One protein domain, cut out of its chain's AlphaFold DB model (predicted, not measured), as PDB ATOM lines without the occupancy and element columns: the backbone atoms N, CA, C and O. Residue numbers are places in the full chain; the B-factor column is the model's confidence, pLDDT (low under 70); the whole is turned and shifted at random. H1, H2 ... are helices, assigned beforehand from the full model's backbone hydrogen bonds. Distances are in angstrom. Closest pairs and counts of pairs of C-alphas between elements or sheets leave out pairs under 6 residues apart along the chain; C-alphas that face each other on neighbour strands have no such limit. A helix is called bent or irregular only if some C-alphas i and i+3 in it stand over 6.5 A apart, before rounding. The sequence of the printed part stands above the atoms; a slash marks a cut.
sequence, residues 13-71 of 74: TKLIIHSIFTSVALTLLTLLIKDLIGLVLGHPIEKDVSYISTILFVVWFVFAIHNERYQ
ATOM      1  N   THR A  13     -18.544 -54.317 -29.653       86.81
ATOM      2  CA  THR A  13     -19.310 -55.151 -28.708       86.81
ATOM      3  C   THR A  13     -20.423 -54.364 -28.017       86.81
ATOM      4  O   THR A  13     -21.558 -54.826 -27.938       86.81
ATOM      5  N   LYS A  14     -20.122 -53.143 -27.561       89.00
ATOM      6  CA  LYS A  14     -21.099 -52.270 -26.898       89.00
ATOM      7  C   LYS A  14     -22.177 -51.802 -27.875       89.00
ATOM      8  O   LYS A  14     -23.350 -51.774 -27.512       89.00
ATOM      9  N   LEU A  15     -21.783 -51.454 -29.101       91.38
ATOM     10  CA  LEU A  15     -22.709 -51.028 -30.149       91.38
ATOM     11  C   LEU A  15     -23.661 -52.163 -30.553       91.38
ATOM     12  O   LEU A  15     -24.861 -51.929 -30.646       91.38
ATOM     13  N   ILE A  16     -23.155 -53.388 -30.725       91.69
ATOM     14  CA  ILE A  16     -23.952 -54.570 -31.091       91.69
ATOM     15  C   ILE A  16     -24.975 -54.891 -30.005       91.69
ATOM     16  O   ILE A  16     -26.156 -55.029 -30.311       91.69
ATOM     17  N   ILE A  17     -24.546 -54.962 -28.739       93.81
ATOM     18  CA  ILE A  17     -25.456 -55.247 -27.621       93.81
ATOM     19  C   ILE A  17     -26.584 -54.216 -27.599       93.81
ATOM     20  O   ILE A  17     -27.754 -54.588 -27.581       93.81
ATOM     21  N   HIS A  18     -26.251 -52.925 -27.669       94.75
ATOM     22  CA  HIS A  18     -27.275 -51.886 -27.647       94.75
ATOM     23  C   HIS A  18     -28.183 -51.951 -28.879       94.75
ATOM     24  O   HIS A  18     -29.390 -51.828 -28.737       94.75
ATOM     25  N   SER A  19     -27.632 -52.237 -30.060       94.31
ATOM     26  CA  SER A  19     -28.410 -52.387 -31.295       94.31
ATOM     27  C   SER A  19     -29.470 -53.484 -31.182       94.31
ATOM     28  O   SER A  19     -30.605 -53.275 -31.603       94.31
ATOM     29  N   ILE A  20     -29.140 -54.621 -30.559       95.00
ATOM     30  CA  ILE A  20     -30.102 -55.705 -30.308       95.00
ATOM     31  C   ILE A  20     -31.237 -55.206 -29.405       95.00
ATOM     32  O   ILE A  20     -32.408 -55.346 -29.757       95.00
ATOM     33  N   PHE A  21     -30.906 -54.569 -28.277       95.81
ATOM     34  CA  PHE A  21     -31.912 -54.024 -27.361       95.81
ATOM     35  C   PHE A  21     -32.791 -52.960 -28.025       95.81
ATOM     36  O   PHE A  21     -34.011 -52.985 -27.875       95.81
ATOM     37  N   THR A  22     -32.194 -52.055 -28.796       95.06
ATOM     38  CA  THR A  22     -32.918 -51.001 -29.508       95.06
ATOM     39  C   THR A  22     -33.841 -51.578 -30.577       95.06
ATOM     40  O   THR A  22     -34.980 -51.135 -30.683       95.06
ATOM     41  N   SER A  23     -33.406 -52.594 -31.328       93.94
ATOM     42  CA  SER A  23     -34.246 -53.259 -32.331       93.94
ATOM     43  C   SER A  23     -35.471 -53.922 -31.700       93.94
ATOM     44  O   SER A  23     -36.586 -53.778 -32.206       93.94
ATOM     45  N   VAL A  24     -35.290 -54.623 -30.574       94.56
ATOM     46  CA  VAL A  24     -36.400 -55.237 -29.831       94.56
ATOM     47  C   VAL A  24     -37.355 -54.158 -29.315       94.56
ATOM     48  O   VAL A  24     -38.561 -54.259 -29.527       94.56
ATOM     49  N   ALA A  25     -36.826 -53.092 -28.710       95.00
ATOM     50  CA  ALA A  25     -37.633 -51.989 -28.193       95.00
ATOM     51  C   ALA A  25     -38.444 -51.284 -29.293       95.00
ATOM     52  O   ALA A  25     -39.638 -51.054 -29.120       95.00
ATOM     53  N   LEU A  26     -37.828 -50.987 -30.442       93.94
ATOM     54  CA  LEU A  26     -38.505 -50.368 -31.587       93.94
ATOM     55  C   LEU A  26     -39.597 -51.268 -32.166       93.94
ATOM     56  O   LEU A  26     -40.652 -50.772 -32.559       93.94
ATOM     57  N   THR A  27     -39.368 -52.579 -32.198       92.00
ATOM     58  CA  THR A  27     -40.370 -53.544 -32.667       92.00
ATOM     59  C   THR A  27     -41.584 -53.550 -31.746       92.00
ATOM     60  O   THR A  27     -42.705 -53.367 -32.218       92.00
ATOM     61  N   LEU A  28     -41.371 -53.670 -30.432       93.31
ATOM     62  CA  LEU A  28     -42.449 -53.618 -29.441       93.31
ATOM     63  C   LEU A  28     -43.213 -52.293 -29.504       93.31
ATOM     64  O   LEU A  28     -44.440 -52.290 -29.512       93.31
ATOM     65  N   LEU A  29     -42.496 -51.174 -29.614       93.62
ATOM     66  CA  LEU A  29     -43.103 -49.854 -29.746       93.62
ATOM     67  C   LEU A  29     -43.968 -49.751 -31.008       93.62
ATOM     68  O   LEU A  29     -45.074 -49.226 -30.954       93.62
ATOM     69  N   THR A  30     -43.491 -50.276 -32.137       91.25
ATOM     70  CA  THR A  30     -44.231 -50.244 -33.408       91.25
ATOM     71  C   THR A  30     -45.505 -51.080 -33.334       91.25
ATOM     72  O   THR A  30     -46.543 -50.637 -33.820       91.25
ATOM     73  N   LEU A  31     -45.458 -52.250 -32.687       90.62
ATOM     74  CA  LEU A  31     -46.644 -53.080 -32.450       90.62
ATOM     75  C   LEU A  31     -47.658 -52.364 -31.551       90.62
ATOM     76  O   LEU A  31     -48.822 -52.256 -31.921       90.62
ATOM     77  N   LEU A  32     -47.208 -51.781 -30.435       91.94
ATOM     78  CA  LEU A  32     -48.079 -51.016 -29.537       91.94
ATOM     79  C   LEU A  32     -48.742 -49.829 -30.243       91.94
ATOM     80  O   LEU A  32     -49.932 -49.587 -30.062       91.94
ATOM     81  N   ILE A  33     -47.989 -49.090 -31.062       90.81
ATOM     82  CA  ILE A  33     -48.527 -47.968 -31.840       90.81
ATOM     83  C   ILE A  33     -49.542 -48.469 -32.870       90.81
ATOM     84  O   ILE A  33     -50.598 -47.859 -33.021       90.81
ATOM     85  N   LYS A  34     -49.254 -49.580 -33.559       89.12
ATOM     86  CA  LYS A  34     -50.184 -50.192 -34.515       89.12
ATOM     87  C   LYS A  34     -51.512 -50.537 -33.844       89.12
ATOM     88  O   LYS A  34     -52.563 -50.187 -34.377       89.12
ATOM     89  N   ASP A  35     -51.453 -51.174 -32.680       89.75
ATOM     90  CA  ASP A  35     -52.637 -51.579 -31.926       89.75
ATOM     91  C   ASP A  35     -53.413 -50.364 -31.411       89.75
ATOM     92  O   ASP A  35     -54.636 -50.314 -31.532       89.75
ATOM     93  N   LEU A  36     -52.711 -49.342 -30.912       91.81
ATOM     94  CA  LEU A  36     -53.332 -48.106 -30.444       91.81
ATOM     95  C   LEU A  36     -54.051 -47.370 -31.579       91.81
ATOM     96  O   LEU A  36     -55.187 -46.937 -31.408       91.81
ATOM     97  N   ILE A  37     -53.420 -47.253 -32.750       90.50
ATOM     98  CA  ILE A  37     -54.052 -46.624 -33.914       90.50
ATOM     99  C   ILE A  37     -55.235 -47.474 -34.394       90.50
ATOM    100  O   ILE A  37     -56.282 -46.915 -34.708       90.50
ATOM    101  N   GLY A  38     -55.115 -48.805 -34.409       90.94
ATOM    102  CA  GLY A  38     -56.228 -49.696 -34.747       90.94
ATOM    103  C   GLY A  38     -57.422 -49.530 -33.801       90.94
ATOM    104  O   GLY A  38     -58.568 -49.493 -34.244       90.94
ATOM    105  N   LEU A  39     -57.156 -49.342 -32.507       92.44
ATOM    106  CA  LEU A  39     -58.180 -49.058 -31.505       92.44
ATOM    107  C   LEU A  39     -58.850 -47.695 -31.736       92.44
ATOM    108  O   LEU A  39     -60.071 -47.602 -31.661       92.44
ATOM    109  N   VAL A  40     -58.076 -46.655 -32.062       92.31
ATOM    110  CA  VAL A  40     -58.600 -45.305 -32.354       92.31
ATOM    111  C   VAL A  40     -59.420 -45.271 -33.647       92.31
ATOM    112  O   VAL A  40     -60.442 -44.592 -33.703       92.31
ATOM    113  N   LEU A  41     -58.997 -45.998 -34.683       91.19
ATOM    114  CA  LEU A  41     -59.694 -46.064 -35.972       91.19
ATOM    115  C   LEU A  41     -60.912 -47.003 -35.954       91.19
ATOM    116  O   LEU A  41     -61.720 -46.967 -36.880       91.19
ATOM    117  N   GLY A  42     -61.055 -47.844 -34.925       89.56
ATOM    118  CA  GLY A  42     -62.148 -48.812 -34.812       89.56
ATOM    119  C   GLY A  42     -62.046 -49.996 -35.783       89.56
ATOM    120  O   GLY A  42     -62.989 -50.777 -35.893       89.56
ATOM    121  N   HIS A  43     -60.922 -50.146 -36.484       84.38
ATOM    122  CA  HIS A  43     -60.636 -51.279 -37.360       84.38
ATOM    123  C   HIS A  43     -59.129 -51.589 -37.358       84.38
ATOM    124  O   HIS A  43     -58.309 -50.686 -37.167       84.38
ATOM    125  N   PRO A  44     -58.723 -52.851 -37.587       80.38
ATOM    126  CA  PRO A  44     -57.311 -53.204 -37.634       80.38
ATOM    127  C   PRO A  44     -56.600 -52.502 -38.797       80.38
ATOM    128  O   PRO A  44     -57.153 -52.319 -39.885       80.38
ATOM    129  N   ILE A  45     -55.339 -52.128 -38.573       78.69
ATOM    130  CA  ILE A  45     -54.448 -51.694 -39.649       78.69
ATOM    131  C   ILE A  45     -53.860 -52.943 -40.302       78.69
ATOM    132  O   ILE A  45     -52.975 -53.597 -39.747       78.69
ATOM    133  N   GLU A  46     -54.339 -53.264 -41.500       73.06
ATOM    134  CA  GLU A  46     -53.845 -54.402 -42.287       73.06
ATOM    135  C   GLU A  46     -52.498 -54.121 -42.962       73.06
ATOM    136  O   GLU A  46     -51.804 -55.046 -43.382       73.06
ATOM    137  N   LYS A  47     -52.090 -52.848 -43.048       78.25
ATOM    138  CA  LYS A  47     -50.810 -52.490 -43.662       78.25
ATOM    139  C   LYS A  47     -49.637 -52.969 -42.816       78.25
ATOM    140  O   LYS A  47     -49.621 -52.828 -41.591       78.25
ATOM    141  N   ASP A  48     -48.637 -53.501 -43.508       77.81
ATOM    142  CA  ASP A  48     -47.368 -53.870 -42.903       77.81
ATOM    143  C   ASP A  48     -46.636 -52.605 -42.449       77.81
ATOM    144  O   ASP A  48     -46.186 -51.826 -43.275       77.81
ATOM    145  N   VAL A  49     -46.544 -52.384 -41.139       81.06
ATOM    146  CA  VAL A  49     -45.845 -51.243 -40.520       81.06
ATOM    147  C   VAL A  49     -44.403 -51.580 -40.126       81.06
ATOM    148  O   VAL A  49     -43.718 -50.755 -39.522       81.06
ATOM    149  N   SER A  50     -43.898 -52.760 -40.500       78.62
ATOM    150  CA  SER A  50     -42.539 -53.216 -40.165       78.62
ATOM    151  C   SER A  50     -41.438 -52.340 -40.775       78.62
ATOM    152  O   SER A  50     -40.317 -52.281 -40.267       78.62
ATOM    153  N   TYR A  51     -41.741 -51.594 -41.842       87.50
ATOM    154  CA  TYR A  51     -40.804 -50.622 -42.406       87.50
ATOM    155  C   TYR A  51     -40.515 -49.455 -41.446       87.50
ATOM    156  O   TYR A  51     -39.420 -48.897 -41.483       87.50
ATOM    157  N   ILE A  52     -41.457 -49.097 -40.561       89.06
ATOM    158  CA  ILE A  52     -41.309 -47.963 -39.637       89.06
ATOM    159  C   ILE A  52     -40.203 -48.251 -38.620       89.06
ATOM    160  O   ILE A  52     -39.303 -47.429 -38.448       89.06
ATOM    161  N   SER A  53     -40.215 -49.434 -37.997       89.88
ATOM    162  CA  SER A  53     -39.172 -49.837 -37.044       89.88
ATOM    163  C   SER A  53     -37.794 -49.895 -37.707       89.88
ATOM    164  O   SER A  53     -36.813 -49.439 -37.119       89.88
ATOM    165  N   THR A  54     -37.726 -50.378 -38.951       91.25
ATOM    166  CA  THR A  54     -36.483 -50.463 -39.732       91.25
ATOM    167  C   THR A  54     -35.901 -49.080 -40.019       91.25
ATOM    168  O   THR A  54     -34.719 -48.845 -39.771       91.25
ATOM    169  N   ILE A  55     -36.723 -48.135 -40.488       93.06
ATOM    170  CA  ILE A  55     -36.287 -46.758 -40.767       93.06
ATOM    171  C   ILE A  55     -35.784 -46.090 -39.484       93.06
ATOM    172  O   ILE A  55     -34.694 -45.518 -39.473       93.06
ATOM    173  N   LEU A  56     -36.540 -46.204 -38.388       93.81
ATOM    174  CA  LEU A  56     -36.151 -45.637 -37.095       93.81
ATOM    175  C   LEU A  56     -34.843 -46.240 -36.574       93.81
ATOM    176  O   LEU A  56     -33.999 -45.511 -36.051       93.81
ATOM    177  N   PHE A  57     -34.648 -47.549 -36.755       94.69
ATOM    178  CA  PHE A  57     -33.413 -48.222 -36.375       94.69
ATOM    179  C   PHE A  57     -32.219 -47.713 -37.183       94.69
ATOM    180  O   PHE A  57     -31.188 -47.406 -36.594       94.69
ATOM    181  N   VAL A  58     -32.349 -47.570 -38.506       94.69
ATOM    182  CA  VAL A  58     -31.270 -47.053 -39.365       94.69
ATOM    183  C   VAL A  58     -30.893 -45.628 -38.968       94.69
ATOM    184  O   VAL A  58     -29.709 -45.338 -38.797       94.69
ATOM    185  N   VAL A  59     -31.885 -44.756 -38.761       95.44
ATOM    186  CA  VAL A  59     -31.656 -43.382 -38.293       95.44
ATOM    187  C   VAL A  59     -30.899 -43.399 -36.969       95.44
ATOM    188  O   VAL A  59     -29.842 -42.779 -36.853       95.44
ATOM    189  N   TRP A  60     -31.386 -44.160 -35.987       95.25
ATOM    190  CA  TRP A  60     -30.714 -44.306 -34.698       95.25
ATOM    191  C   TRP A  60     -29.284 -44.839 -34.842       95.25
ATOM    192  O   TRP A  60     -28.372 -44.324 -34.198       95.25
ATOM    193  N   PHE A  61     -29.067 -45.835 -35.700       93.75
ATOM    194  CA  PHE A  61     -27.777 -46.491 -35.881       93.75
ATOM    195  C   PHE A  61     -26.722 -45.535 -36.449       93.75
ATOM    196  O   PHE A  61     -25.590 -45.507 -35.962       93.75
ATOM    197  N   VAL A  62     -27.101 -44.687 -37.412       93.25
ATOM    198  CA  VAL A  62     -26.224 -43.635 -37.950       93.25
ATOM    199  C   VAL A  62     -25.784 -42.673 -36.845       93.25
ATOM    200  O   VAL A  62     -24.592 -42.379 -36.724       93.25
ATOM    201  N   PHE A  63     -26.706 -42.229 -35.987       92.00
ATOM    202  CA  PHE A  63     -26.362 -41.385 -34.837       92.00
ATOM    203  C   PHE A  63     -25.527 -42.127 -33.789       92.00
ATOM    204  O   PHE A  63     -24.618 -41.545 -33.196       92.00
ATOM    205  N   ALA A  64     -25.797 -43.414 -33.567       91.00
ATOM    206  CA  ALA A  64     -25.070 -44.230 -32.605       91.00
ATOM    207  C   ALA A  64     -23.594 -44.381 -32.997       91.00
ATOM    208  O   ALA A  64     -22.731 -44.266 -32.132       91.00
ATOM    209  N   ILE A  65     -23.280 -44.556 -34.283       89.19
ATOM    210  CA  ILE A  65     -21.890 -44.659 -34.756       89.19
ATOM    211  C   ILE A  65     -21.080 -43.392 -34.438       89.19
ATOM    212  O   ILE A  65     -19.919 -43.491 -34.048       89.19
ATOM    213  N   HIS A  66     -21.684 -42.209 -34.552       87.69
ATOM    214  CA  HIS A  66     -20.999 -40.934 -34.306       87.69
ATOM    215  C   HIS A  66     -20.933 -40.552 -32.822       87.69
ATOM    216  O   HIS A  66     -20.252 -39.599 -32.454       87.69
ATOM    217  N   ASN A  67     -21.635 -41.272 -31.949       88.50
ATOM    218  CA  ASN A  67     -21.715 -40.926 -30.540       88.50
ATOM    219  C   ASN A  67     -20.453 -41.372 -29.782       88.50
ATOM    220  O   ASN A  67     -20.060 -42.541 -29.820       88.50
ATOM    221  N   GLU A  68     -19.871 -40.453 -29.008       86.88
ATOM    222  CA  GLU A  68     -18.669 -40.663 -28.189       86.88
ATOM    223  C   GLU A  68     -18.755 -41.900 -27.277       86.88
ATOM    224  O   GLU A  68     -17.753 -42.563 -27.014       86.88
ATOM    225  N   ARG A  69     -19.960 -42.290 -26.833       85.19
ATOM    226  CA  ARG A  69     -20.174 -43.480 -25.990       85.19
ATOM    227  C   ARG A  69     -19.756 -44.792 -26.647       85.19
ATOM    228  O   ARG A  69     -19.540 -45.770 -25.911       85.19
ATOM    229  N   TYR A  70     -19.720 -44.841 -27.975       85.94
ATOM    230  CA  TYR A  70     -19.304 -46.010 -28.749       85.94
ATOM    231  C   TYR A  70     -17.938 -45.830 -29.388       85.94
ATOM    232  O   TYR A  70     -17.430 -46.790 -29.956       85.94
ATOM    233  N   GLN A  71     -17.312 -44.668 -29.237       85.75
ATOM    234  CA  GLN A  71     -15.920 -44.488 -29.597       85.75
ATOM    235  C   GLN A  71     -15.036 -45.124 -28.514       85.75
ATOM    236  O   GLN A  71     -15.304 -45.073 -27.307       85.75
TER     237      GLN A  71
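Overview. This is residues 13 to 71 of the 74 residues of an uncharacterized protein of Virgibacillus sp. SK37 (UniProt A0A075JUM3). A long helical hairpin makes a rod: the long helix H1 sets the length, and the shorter H2 folds back beside it at a slight crossing angle. The link, residues 42 to 49, makes the return at one end of the rod, while the first and last printed residues both lie toward the other end. The printed part has 59 residues with two named helices, H1 then H2, and no named strand; its class is all helix. It is loose, with a radius of gyration of the C-alphas of 14.3 A, and the C-alphas span 47 by 15 by 15 A.

Along the chain. Find C-alpha 13 at (-19.310, -55.151, -28.708); here H1 begins, and it holds residues 13 to 41. Follow x as it falls to C-alpha 41 at (-59.694, -46.064, -35.972), 42.0 A away. H2, residues 50 to 66, brings x back, from C-alpha 50 at (-42.539, -53.216, -40.165) to C-alpha 66 at (-20.999, -40.934, -34.306), a length of 25.5 A. Neither helix is bent.

Arrangement. Start from H1 and look across to H2: the two touch, with 14 pairs of C-alphas within 8 A. Their closest C-alphas are those of Leu 26 and Ser 53, 5.5 A apart. They run opposite ways at a shallow tilt of 34 degrees, only just short of steep, and form a helical hairpin. Their centres are 11.4 A apart. In the backbone of H1, every O i to N i+4 pair is within hydrogen-bond range; in H2, 12 of 13 are.

Size, cuts and confidence. Look for the two C-alphas farthest apart at Gly 42 and Gln 71, 46.7 A from each other. The first and last printed C-alphas, Thr 13 and Gln 71, are 11.2 A apart. The link from H1 to H2 is short, with 8 residues, and the printed part has no cut. The mean pLDDT of the printed part is 89.9, and no printed residue is under 70.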